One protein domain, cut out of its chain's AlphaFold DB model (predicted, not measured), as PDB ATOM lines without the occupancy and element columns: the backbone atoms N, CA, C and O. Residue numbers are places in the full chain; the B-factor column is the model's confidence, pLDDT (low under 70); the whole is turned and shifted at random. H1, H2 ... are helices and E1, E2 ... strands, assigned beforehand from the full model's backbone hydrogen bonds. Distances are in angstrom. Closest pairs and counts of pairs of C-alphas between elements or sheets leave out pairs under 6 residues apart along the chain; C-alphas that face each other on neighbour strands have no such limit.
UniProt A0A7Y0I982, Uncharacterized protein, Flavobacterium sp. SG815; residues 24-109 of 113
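Overview. This is residues 24 to 109 of the 113 residues of an uncharacterized protein of Flavobacterium sp. SG815 (UniProt A0A7Y0I982). One antiparallel sheet of six strands folds back on itself like part of a barrel, with E1, E4 and E3 facing E5 and E6 and with E2 as the hinge; it stays open between its edge strands E1 and E6. Two short helices pack at opposite ends of it, H1 on E4 and H2 on E3 and E5. The 86 printed residues hold, along the chain, E1 H1 E2 E3 E4 H2 E5 E6; the sheet's order is E1 E4 E3 E2 E5 E6, and the class is mixed, helices and strands. The whole is compact, with a radius of gyration of the C-alphas of 12.1 A and spans of 31 by 26 by 21 A.

Arrangement. Look first at E2, residues 47 to 51, E3, residues 59 to 63, and E4, residues 72 to 76: they form a meander, each strand the antiparallel neighbour of the one before, with N 51 and O 60 at 2.8 A and N 61 and O 74 at 2.8 A, within hydrogen-bond range. E1, residues 27 to 29, is antiparallel to E4, with N 28 and O 75 at 2.8 A. Beyond E2, whose pairing is staggered, find E5, residues 90 to 96, with N 48 and O 92 at 2.9 A. E5 and E6, residues 102 to 108, form a hairpin, with N 93 and O 105 at 2.9 A. H1, residues 33 to 39, touches E4 at the C-alphas of Phe 33 and Leu 73, the closest, 5.4 A apart. H2, residues 79 to 86, is on the opposite face and touches E3 at the C-alphas of Val 59 and Tyr 82, the closest, 5.8 A apart. In both helices every O i to N i+4 pair is within hydrogen-bond range.

Along the chain. Find C-alpha 27 at (174.701, 222.380, 246.570), where E1 begins; it is 6.4 A long. E2 measures 13.2 A, E3 13.4 A, E4 11.9 A, H1 9.8 A, H2 10.4 A and E5 19.0 A. E6 runs 19.3 A to C-alpha 108 at (173.112, 238.971, 246.789).

Size, cuts and confidence. The C-alphas farthest apart, of Asn 55 and Glu 98, are 36.7 A apart. The printed part has no cut and no long link; residues 24 to 26 have pLDDT under 70.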
ATOM      1  N   LEU A  24     170.837 226.258 250.172       60.12
ATOM      2  CA  LEU A  24     172.179 225.693 250.061       60.12
ATOM      3  C   LEU A  24     172.176 224.160 250.182       60.12
ATOM      4  O   LEU A  24     173.151 223.524 249.790       60.12
ATOM      5  N   SER A  25     171.070 223.550 250.628       60.78
ATOM      6  CA  SER A  25     170.917 222.093 250.761       60.78
ATOM      7  C   SER A  25     171.022 221.351 249.423       60.78
ATOM      8  O   SER A  25     171.254 220.145 249.393       60.78
ATOM      9  N   LYS A  26     170.864 222.056 248.293       69.44
ATOM     10  CA  LYS A  26     170.984 221.487 246.940       69.44
ATOM     11  C   LYS A  26     172.365 221.671 246.306       69.44
ATOM     12  O   LYS A  26     172.541 221.319 245.135       69.44
ATOM     13  N   LEU A  27     173.332 222.219 247.042       85.31
ATOM     14  CA  LEU A  27     174.701 222.380 246.570       85.31
ATOM     15  C   LEU A  27     175.463 221.055 246.697       85.31
ATOM     16  O   LEU A  27     175.631 220.515 247.787       85.31
ATOM     17  N   LYS A  28     175.943 220.529 245.570       90.25
ATOM     18  CA  LYS A  28     176.795 219.339 245.517       90.25
ATOM     19  C   LYS A  28     178.243 219.761 245.314       90.25
ATOM     20  O   LYS A  28     178.588 220.265 244.245       90.25
ATOM     21  N   TYR A  29     179.069 219.545 246.330       90.31
ATOM     22  CA  TYR A  29     180.508 219.793 246.271       90.31
ATOM     23  C   TYR A  29     181.207 218.803 245.332       90.31
ATOM     24  O   TYR A  29     180.762 217.663 245.162       90.31
ATOM     25  N   SER A  30     182.299 219.252 244.716       89.38
ATOM     26  CA  SER A  30     183.231 218.375 244.014       89.38
ATOM     27  C   SER A  30     183.851 217.377 244.992       89.38
ATOM     28  O   SER A  30     184.050 217.688 246.167       89.38
ATOM     29  N   LYS A  31     184.191 216.177 244.508       88.06
ATOM     30  CA  LYS A  31     184.936 215.194 245.313       88.06
ATOM     31  C   LYS A  31     186.312 215.725 245.715       88.06
ATOM     32  O   LYS A  31     186.792 215.404 246.793       88.06
ATOM     33  N   ASP A  32     186.880 216.578 244.870       87.88
ATOM     34  CA  ASP A  32     188.205 217.163 245.044       87.88
ATOM     35  C   ASP A  32     188.151 218.543 245.707       87.88
ATOM     36  O   ASP A  32     189.124 219.285 245.645       87.88
ATOM     37  N   PHE A  33     187.023 218.917 246.325       89.12
ATOM     38  CA  PHE A  33     186.814 220.265 246.858       89.12
ATOM     39  C   PHE A  33     187.946 220.706 247.797       89.12
ATOM     40  O   PHE A  33     188.529 221.759 247.572       89.12
ATOM     41  N   GLN A  34     188.321 219.888 248.788       87.31
ATOM     42  CA  GLN A  34     189.415 220.245 249.703       87.31
ATOM     43  C   GLN A  34     190.768 220.344 248.991       87.31
ATOM     44  O   GLN A  34     191.485 221.327 249.153       87.31
ATOM     45  N   THR A  35     191.075 219.388 248.113       88.88
ATOM     46  CA  THR A  35     192.295 219.415 247.300       88.88
ATOM     47  C   THR A  35     192.376 220.678 246.443       88.88
ATOM     48  O   THR A  35     193.445 221.262 246.298       88.88
ATOM     49  N   GLN A  36     191.256 221.128 245.872       90.00
ATOM     50  CA  GLN A  36     191.182 222.352 245.077       90.00
ATOM     51  C   GLN A  36     191.377 223.597 245.946       90.00
ATOM     52  O   GLN A  36     192.132 224.485 245.561       90.00
ATOM     53  N   ILE A  37     190.751 223.654 247.122       90.00
ATOM     54  CA  ILE A  37     190.949 224.741 248.090       90.00
ATOM     55  C   ILE A  37     192.437 224.898 248.422       90.00
ATOM     56  O   ILE A  37     192.971 226.001 248.322       90.00
ATOM     57  N   GLU A  38     193.124 223.797 248.721       90.19
ATOM     58  CA  GLU A  38     194.558 223.796 249.022       90.19
ATOM     59  C   GLU A  38     195.409 224.150 247.793       90.19
ATOM     60  O   GLU A  38     196.280 225.016 247.867       90.19
ATOM     61  N   THR A  39     195.125 223.538 246.637       90.88
ATOM     62  CA  THR A  39     195.883 223.741 245.387       90.88
ATOM     63  C   THR A  39     195.832 225.191 244.917       90.88
ATOM     64  O   THR A  39     196.836 225.737 244.462       90.88
ATOM     65  N   PHE A  40     194.663 225.823 245.023       89.88
ATOM     66  CA  PHE A  40     194.461 227.215 244.631       89.88
ATOM     67  C   PHE A  40     194.672 228.195 245.795       89.88
ATOM     68  O   PHE A  40     194.483 229.395 245.606       89.88
ATOM     69  N   ASN A  41     195.109 227.705 246.965       91.19
ATOM     70  CA  ASN A  41     195.364 228.484 248.180       91.19
ATOM     71  C   ASN A  41     194.194 229.414 248.550       91.19
ATOM     72  O   ASN A  41     194.390 230.592 248.864       91.19
ATOM     73  N   LEU A  42     192.978 228.880 248.451       91.12
ATOM     74  CA  LEU A  42     191.747 229.628 248.655       91.12
ATOM     75  C   LEU A  42     191.472 229.853 250.136       91.12
ATOM     76  O   LEU A  42     191.691 228.976 250.973       91.12
ATOM     77  N   LYS A  43     190.965 231.040 250.452       91.62
ATOM     78  CA  LYS A  43     190.735 231.508 251.818       91.62
ATOM     79  C   LYS A  43     189.297 231.957 252.013       91.62
ATOM     80  O   LYS A  43     188.552 232.215 251.068       91.62
ATOM     81  N   GLU A  44     188.907 232.065 253.276       89.81
ATOM     82  CA  GLU A  44     187.657 232.720 253.641       89.81
ATOM     83  C   GLU A  44     187.579 234.129 253.024       89.81
ATOM     84  O   GLU A  44     188.532 234.905 253.069       89.81
ATOM     85  N   GLY A  45     186.420 234.455 252.456       87.31
ATOM     86  CA  GLY A  45     186.140 235.730 251.807       87.31
ATOM     87  C   GLY A  45     186.434 235.759 250.305       87.31
ATOM     88  O   GLY A  45     185.886 236.641 249.622       87.31
ATOM     89  N   ASP A  46     187.210 234.796 249.791       91.81
ATOM     90  CA  ASP A  46     187.544 234.707 248.370       91.81
ATOM     91  C   ASP A  46     186.276 234.570 247.528       91.81
ATOM     92  O   ASP A  46     185.380 233.770 247.816       91.81
ATOM     93  N   GLU A  47     186.189 235.394 246.484       92.88
ATOM     94  CA  GLU A  47     185.087 235.344 245.526       92.88
ATOM     95  C   GLU A  47     185.290 234.194 244.545       92.88
ATOM     96  O   GLU A  47     186.415 233.883 244.164       92.88
ATOM     97  N   LEU A  48     184.187 233.573 244.133       94.12
ATOM     98  CA  LEU A  48     184.169 232.419 243.243       94.12
ATOM     99  C   LEU A  48     183.445 232.756 241.939       94.12
ATOM    100  O   LEU A  48     182.487 233.535 241.920       94.12
ATOM    101  N   ASP A  49     183.871 232.116 240.855       93.44
ATOM    102  CA  ASP A  49     183.255 232.273 239.545       93.44
ATOM    103  C   ASP A  49     181.974 231.434 239.441       93.44
ATOM    104  O   ASP A  49     181.937 230.260 239.809       93.44
ATOM    105  N   LEU A  50     180.913 232.031 238.892       92.81
ATOM    106  CA  LEU A  50     179.654 231.344 238.604       92.81
ATOM    107  C   LEU A  50     179.520 231.113 237.102       92.81
ATOM    108  O   LEU A  50     179.570 232.053 236.309       92.81
ATOM    109  N   ILE A  51     179.299 229.861 236.712       92.38
ATOM    110  CA  ILE A  51     179.052 229.464 235.326       92.38
ATOM    111  C   ILE A  51     177.659 228.852 235.225       92.38
ATOM    112  O   ILE A  51     177.284 227.977 236.006       92.38
ATOM    113  N   LEU A  52     176.903 229.313 234.230       92.00
ATOM    114  CA  LEU A  52     175.531 228.902 233.941       92.00
ATOM    115  C   LEU A  52     175.505 228.190 232.583       92.00
ATOM    116  O   LEU A  52     175.431 228.846 231.541       92.00
ATOM    117  N   PRO A  53     175.591 226.852 232.546       88.19
ATOM    118  CA  PRO A  53     175.478 226.113 231.300       88.19
ATOM    119  C   PRO A  53     174.068 226.290 230.732       88.19
ATOM    120  O   PRO A  53     173.077 225.967 231.391       88.19
ATOM    121  N   LYS A  54     173.975 226.766 229.487       78.31
ATOM    122  CA  LYS A  54     172.702 227.132 228.833       78.31
ATOM    123  C   LYS A  54     171.662 226.004 228.781       78.31
ATOM    124  O   LYS A  54     170.473 226.283 228.733       78.31
ATOM    125  N   ASN A  55     172.092 224.741 228.839       75.00
ATOM    126  CA  ASN A  55     171.219 223.586 228.591       75.00
ATOM    127  C   ASN A  55     170.897 222.758 229.845       75.00
ATOM    128  O   ASN A  55     170.337 221.672 229.711       75.00
ATOM    129  N   ARG A  56     171.317 223.180 231.046       73.56
ATOM    130  CA  ARG A  56     171.286 222.287 232.224       73.56
ATOM    131  C   ARG A  56     170.661 222.846 233.485       73.56
ATOM    132  O   ARG A  56     170.604 222.115 234.467       73.56
ATOM    133  N   PHE A  57     170.156 224.076 233.441       85.00
ATOM    134  CA  PHE A  57     169.453 224.686 234.564       85.00
ATOM    135  C   PHE A  57     170.184 224.442 235.903       85.00
ATOM    136  O   PHE A  57     169.664 223.906 236.881       85.00
ATOM    137  N   GLU A  58     171.480 224.742 235.876       91.06
ATOM    138  CA  GLU A  58     172.412 224.478 236.960       91.06
ATOM    139  C   GLU A  58     173.366 225.659 237.111       91.06
ATOM    140  O   GLU A  58     173.706 226.339 236.141       91.06
ATOM    141  N   VAL A  59     173.784 225.899 238.345       92.00
ATOM    142  CA  VAL A  59     174.805 226.875 238.705       92.00
ATOM    143  C   VAL A  59     176.051 226.096 239.070       92.00
ATOM    144  O   VAL A  59     176.055 225.341 240.041       92.00
ATOM    145  N   GLN A  60     177.102 226.249 238.278       93.94
ATOM    146  CA  GLN A  60     178.399 225.662 238.567       93.94
ATOM    147  C   GLN A  60     179.302 226.722 239.197       93.94
ATOM    148  O   GLN A  60     179.373 227.846 238.703       93.94
ATOM    149  N   VAL A  61     179.975 226.365 240.286       94.12
ATOM    150  CA  VAL A  61     180.869 227.248 241.038       94.12
ATOM    151  C   VAL A  61     182.308 226.833 240.772       94.12
ATOM    152  O   VAL A  61     182.641 225.653 240.899       94.12
ATOM    153  N   TYR A  62     183.140 227.803 240.418       95.00
ATOM    154  CA  TYR A  62     184.536 227.620 240.061       95.00
ATOM    155  C   TYR A  62     185.448 228.520 240.886       95.00
ATOM    156  O   TYR A  62     185.033 229.560 241.400       95.00
ATOM    157  N   VAL A  63     186.714 228.134 240.966       93.44
ATOM    158  CA  VAL A  63     187.789 229.011 241.415       93.44
ATOM    159  C   VAL A  63     187.847 230.241 240.511       93.44
ATOM    160  O   VAL A  63     187.777 230.128 239.286       93.44
ATOM    161  N   ASN A  64     187.968 231.423 241.111       92.19
ATOM    162  CA  ASN A  64     188.060 232.670 240.360       92.19
ATOM    163  C   ASN A  64     189.250 232.645 239.396       92.19
ATOM    164  O   ASN A  64     190.371 232.310 239.777       92.19
ATOM    165  N   GLY A  65     188.989 232.957 238.128       87.50
ATOM    166  CA  GLY A  65     190.010 232.942 237.085       87.50
ATOM    167  C   GLY A  65     190.359 231.543 236.573       87.50
ATOM    168  O   GLY A  65     191.116 231.435 235.611       87.50
ATOM    169  N   ASN A  66     189.777 230.475 237.134       89.62
ATOM    170  CA  ASN A  66     189.984 229.113 236.659       89.62
ATOM    171  C   ASN A  66     188.668 228.362 236.407       89.62
ATOM    172  O   ASN A  66     188.094 227.712 237.277       89.62
ATOM    173  N   LYS A  67     188.237 228.408 235.144       86.94
ATOM    174  CA  LYS A  67     186.960 227.863 234.656       86.94
ATOM    175  C   LYS A  67     187.082 226.455 234.055       86.94
ATOM    176  O   LYS A  67     186.199 226.034 233.309       86.94
ATOM    177  N   ASN A  68     188.186 225.748 234.311       88.31
ATOM    178  CA  ASN A  68     188.393 224.369 233.856       88.31
ATOM    179  C   ASN A  68     187.855 223.350 234.876       88.31
ATOM    180  O   ASN A  68     187.530 223.713 236.004       88.31
ATOM    181  N   GLU A  69     187.778 222.063 234.512       83.44
ATOM    182  CA  GLU A  69     187.283 221.025 235.435       83.44
ATOM    183  C   GLU A  69     188.077 220.959 236.747       83.44
ATOM    184  O   GLU A  69     187.490 220.754 237.808       83.44
ATOM    185  N   SER A  70     189.386 221.217 236.704       83.94
ATOM    186  CA  SER A  70     190.242 221.264 237.894       83.94
ATOM    187  C   SER A  70     189.888 222.412 238.842       83.94
ATOM    188  O   SER A  70     190.149 222.296 240.031       83.94
ATOM    189  N   GLY A  71     189.283 223.493 238.350       87.25
ATOM    190  CA  GLY A  71     188.796 224.619 239.145       87.25
ATOM    191  C   GLY A  71     187.339 224.483 239.589       87.25
ATOM    192  O   GLY A  71     186.812 225.399 240.213       87.25
ATOM    193  N   LYS A  72     186.646 223.385 239.267       93.19
ATOM    194  CA  LYS A  72     185.223 223.217 239.583       93.19
ATOM    195  C   LYS A  72     185.014 222.800 241.036       93.19
ATOM    196  O   LYS A  72     185.264 221.648 241.376       93.19
ATOM    197  N   LEU A  73     184.455 223.694 241.847       93.19
ATOM    198  CA  LEU A  73     184.269 223.494 243.287       93.19
ATOM    199  C   LEU A  73     182.919 222.861 243.645       93.19
ATOM    200  O   LEU A  73     182.846 222.016 244.537       93.19
ATOM    201  N   ALA A  74     181.832 223.263 242.978       93.50
ATOM    202  CA  ALA A  74     180.493 222.750 243.276       93.50
ATOM    203  C   ALA A  74     179.499 222.934 242.123       93.50
ATOM    204  O   ALA A  74     179.726 223.693 241.181       93.50
ATOM    205  N   VAL A  75     178.361 222.246 242.213       93.06
ATOM    206  CA  VAL A  75     177.211 222.407 241.316       93.06
ATOM    207  C   VAL A  75     175.925 222.449 242.129       93.06
ATOM    208  O   VAL A  75     175.688 221.590 242.973       93.06
ATOM    209  N   SER A  76     175.057 223.409 241.834       91.50
ATOM    210  CA  SER A  76     173.694 223.472 242.353       91.50
ATOM    211  C   SER A  76     172.690 223.380 241.211       91.50
ATOM    212  O   SER A  76     172.885 223.966 240.151       91.50
ATOM    213  N   ARG A  77     171.594 222.655 241.437       89.56
ATOM    214  CA  ARG A  77     170.439 222.582 240.525       89.56
ATOM    215  C   ARG A  77     169.216 223.296 241.100       89.56
ATOM    216  O   ARG A  77     168.081 222.904 240.848       89.56
ATOM    217  N   ASP A  78     169.443 224.292 241.952       87.62
ATOM    218  CA  ASP A  78     168.354 225.075 242.522       87.62
ATOM    219  C   ASP A  78     167.836 226.136 241.537       87.62
ATOM    220  O   ASP A  78     168.594 226.961 241.026       87.62
ATOM    221  N   GLU A  79     166.520 226.134 241.305       86.94
ATOM    222  CA  GLU A  79     165.867 227.030 240.346       86.94
ATOM    223  C   GLU A  79     165.916 228.493 240.725       86.94
ATOM    224  O   GLU A  79     166.114 229.364 239.871       86.94
ATOM    225  N   LYS A  80     165.770 228.776 242.015       86.38
ATOM    226  CA  LYS A  80     165.815 230.146 242.509       86.38
ATOM    227  C   LYS A  80     167.237 230.671 242.391       86.38
ATOM    228  O   LYS A  80     167.424 231.786 241.911       86.38
ATOM    229  N   LEU A  81     168.226 229.857 242.762       87.75
ATOM    230  CA  LEU A  81     169.634 230.198 242.607       87.75
ATOM    231  C   LEU A  81     169.998 230.444 241.140       87.75
ATOM    232  O   LEU A  81     170.617 231.464 240.852       87.75
ATOM    233  N   TYR A  82     169.573 229.577 240.213       89.62
ATOM    234  CA  TYR A  82     169.821 229.761 238.780       89.62
ATOM    235  C   TYR A  82     169.249 231.083 238.269       89.62
ATOM    236  O   TYR A  82     169.982 231.875 237.687       89.62
ATOM    237  N   LYS A  83     167.974 231.381 238.555       89.25
ATOM    238  CA  LYS A  83     167.338 232.646 238.141       89.25
ATOM    239  C   LYS A  83     168.043 233.872 238.728       89.25
ATOM    240  O   LYS A  83     168.141 234.904 238.069       89.25
ATOM    241  N   LYS A  84     168.528 233.787 239.971       88.62
ATOM    242  CA  LYS A  84     169.303 234.869 240.602       88.62
ATOM    243  C   LYS A  84     170.692 235.023 239.960       88.62
ATOM    244  O   LYS A  84     171.130 236.145 239.719       88.62
ATOM    245  N   ALA A  85     171.366 233.915 239.660       89.62
ATOM    246  CA  ALA A  85     172.666 233.899 238.991       89.62
ATOM    247  C   ALA A  85     172.576 234.434 237.557       89.62
ATOM    248  O   ALA A  85     173.407 235.243 237.158       89.62
ATOM    249  N   GLU A  86     171.540 234.041 236.816       89.81
ATOM    250  CA  GLU A  86     171.246 234.506 235.457       89.81
ATOM    251  C   GLU A  86     171.022 236.019 235.410       89.81
ATOM    252  O   GLU A  86     171.565 236.705 234.548       89.81
ATOM    253  N   LYS A  87     170.306 236.564 236.398       89.06
ATOM    254  CA  LYS A  87     170.137 238.014 236.572       89.06
ATOM    255  C   LYS A  87     171.420 238.731 237.009       89.06
ATOM    256  O   LYS A  87     171.421 239.951 237.125       89.06
ATOM    257  N   GLY A  88     172.493 237.998 237.312       88.00
ATOM    258  CA  GLY A  88     173.765 238.553 237.769       88.00
ATOM    259  C   GLY A  88     173.719 239.177 239.165       88.00
ATOM    260  O   GLY A  88     174.698 239.814 239.558       88.00
ATOM    261  N   ILE A  89     172.629 238.982 239.916       87.44
ATOM    262  CA  ILE A  89     172.375 239.614 241.221       87.44
ATOM    263  C   ILE A  89     172.932 238.820 242.400       87.44
ATOM    264  O   ILE A  89     172.728 239.215 243.539       87.44
ATOM    265  N   ILE A  90     173.622 237.705 242.161       88.69
ATOM    266  CA  ILE A  90     174.323 236.961 243.212       88.69
ATOM    267  C   ILE A  90     175.801 236.794 242.886       88.69
ATOM    268  O   ILE A  90     176.218 236.852 241.727       88.69
ATOM    269  N   LYS A  91     176.584 236.560 243.931       90.31
ATOM    270  CA  LYS A  91     177.976 236.116 243.886       90.31
ATOM    271  C   LYS A  91     178.172 234.948 244.845       90.31
ATOM    272  O   LYS A  91     177.420 234.826 245.808       90.31
ATOM    273  N   ALA A  92     179.167 234.109 244.589       91.62
ATOM    274  CA  ALA A  92     179.589 233.074 245.527       91.62
ATOM    275  C   ALA A  92     180.890 233.485 246.215       91.62
ATOM    276  O   ALA A  92     181.748 234.115 245.595       91.62
ATOM    277  N   LYS A  93     181.020 233.129 247.491       92.00
ATOM    278  CA  LYS A  93     182.252 233.274 248.265       92.00
ATOM    279  C   LYS A  93     182.513 232.030 249.093       92.00
ATOM    280  O   LYS A  93     181.581 231.283 249.397       92.00
ATOM    281  N   LEU A  94     183.764 231.853 249.491       91.50
ATOM    282  CA  LEU A  94     184.106 230.933 250.565       91.50
ATOM    283  C   LEU A  94     183.864 231.590 251.919       91.50
ATOM    284  O   LEU A  94     184.221 232.749 252.122       91.50
ATOM    285  N   ILE A  95     183.279 230.840 252.842       87.44
ATOM    286  CA  ILE A  95     183.150 231.233 254.243       87.44
ATOM    287  C   ILE A  95     183.651 230.118 255.151       87.44
ATOM    288  O   ILE A  95     183.568 228.945 254.781       87.44
ATOM    289  N   SER A  96     184.149 230.479 256.330       86.25
ATOM    290  CA  SER A  96     184.527 229.506 257.352       86.25
ATOM    291  C   SER A  96     183.305 229.072 258.171       86.25
ATOM    292  O   SER A  96     182.392 229.863 258.423       86.25
ATOM    293  N   THR A  97     183.247 227.802 258.564       81.62
ATOM    294  CA  THR A  97     182.284 227.286 259.547       81.62
ATOM    295  C   THR A  97     182.877 227.295 260.954       81.62
ATOM    296  O   THR A  97     184.076 227.482 261.130       81.62
ATOM    297  N   GLU A  98     182.043 227.052 261.970       77.12
ATOM    298  CA  GLU A  98     182.492 226.940 263.371       77.12
ATOM    299  C   GLU A  98     183.574 225.859 263.566       77.12
ATOM    300  O   GLU A  98     184.435 225.999 264.429       77.12
ATOM    301  N   ASP A  99     183.597 224.838 262.703       79.88
ATOM    302  CA  ASP A  99     184.606 223.770 262.689       79.88
ATOM    303  C   ASP A  99     185.881 224.124 261.889       79.88
ATOM    304  O   ASP A  99     186.644 223.229 261.527       79.88
ATOM    305  N   ASN A 100     186.108 225.402 261.549       76.81
ATOM    306  CA  ASN A 100     187.194 225.873 260.670       76.81
ATOM    307  C   ASN A 100     187.217 225.232 259.267       76.81
ATOM    308  O   ASN A 100     188.251 225.219 258.597       76.81
ATOM    309  N   ASN A 101     186.084 224.715 258.792       83.69
ATOM    310  CA  ASN A 101     185.971 224.195 257.433       83.69
ATOM    311  C   ASN A 101     185.494 225.295 256.484       83.69
ATOM    312  O   ASN A 101     184.569 226.041 256.796       83.69
ATOM    313  N   LEU A 102     186.080 225.363 255.288       88.06
ATOM    314  CA  LEU A 102     185.597 226.269 254.250       88.06
ATOM    315  C   LEU A 102     184.378 225.669 253.545       88.06
ATOM    316  O   LEU A 102     184.362 224.496 253.172       88.06
ATOM    317  N   LYS A 103     183.352 226.490 253.331       90.38
ATOM    318  CA  LYS A 103     182.164 226.152 252.543       90.38
ATOM    319  C   LYS A 103     181.832 227.274 251.570       90.38
ATOM    320  O   LYS A 103     182.249 228.413 251.752       90.38
ATOM    321  N   ILE A 104     181.048 226.957 250.547       90.75
ATOM    322  CA  ILE A 104     180.589 227.946 249.571       90.75
ATOM    323  C   ILE A 104     179.271 228.546 250.053       90.75
ATOM    324  O   ILE A 104     178.338 227.816 250.393       90.75
ATOM    325  N   GLU A 105     179.168 229.868 250.010       89.12
ATOM    326  CA  GLU A 105     177.935 230.598 250.280       89.12
ATOM    327  C   GLU A 105     177.634 231.608 249.168       89.12
ATOM    328  O   GLU A 105     178.536 232.167 248.540       89.12
ATOM    329  N   PHE A 106     176.344 231.817 248.898       88.75
ATOM    330  CA  PHE A 106     175.874 232.756 247.884       88.75
ATOM    331  C   PHE A 106     175.305 234.003 248.546       88.75
ATOM    332  O   PHE A 106     174.434 233.923 249.410       88.75
ATOM    333  N   PHE A 107     175.744 235.157 248.063       85.94
ATOM    334  CA  PHE A 107     175.344 236.468 248.547       85.94
ATOM    335  C   PHE A 107     174.680 237.239 247.423       85.94
ATOM    336  O   PHE A 107     175.136 237.183 246.278       85.94
ATOM    337  N   GLU A 108     173.639 237.999 247.739       84.50
ATOM    338  CA  GLU A 108     173.112 238.971 246.789       84.50
ATOM    339  C   GLU A 108     174.126 240.108 246.608       84.50
ATOM    340  O   GLU A 108     174.725 240.608 247.563       84.50
ATOM    341  N   LYS A 109     174.354 240.507 245.358       79.38
ATOM    342  CA  LYS A 109     175.076 241.733 245.049       79.38
ATOM    343  C   LYS A 109     174.155 242.876 245.440       79.38
ATOM    344  O   LYS A 109     173.203 243.181 244.724       79.38
TER     345      LYS A 109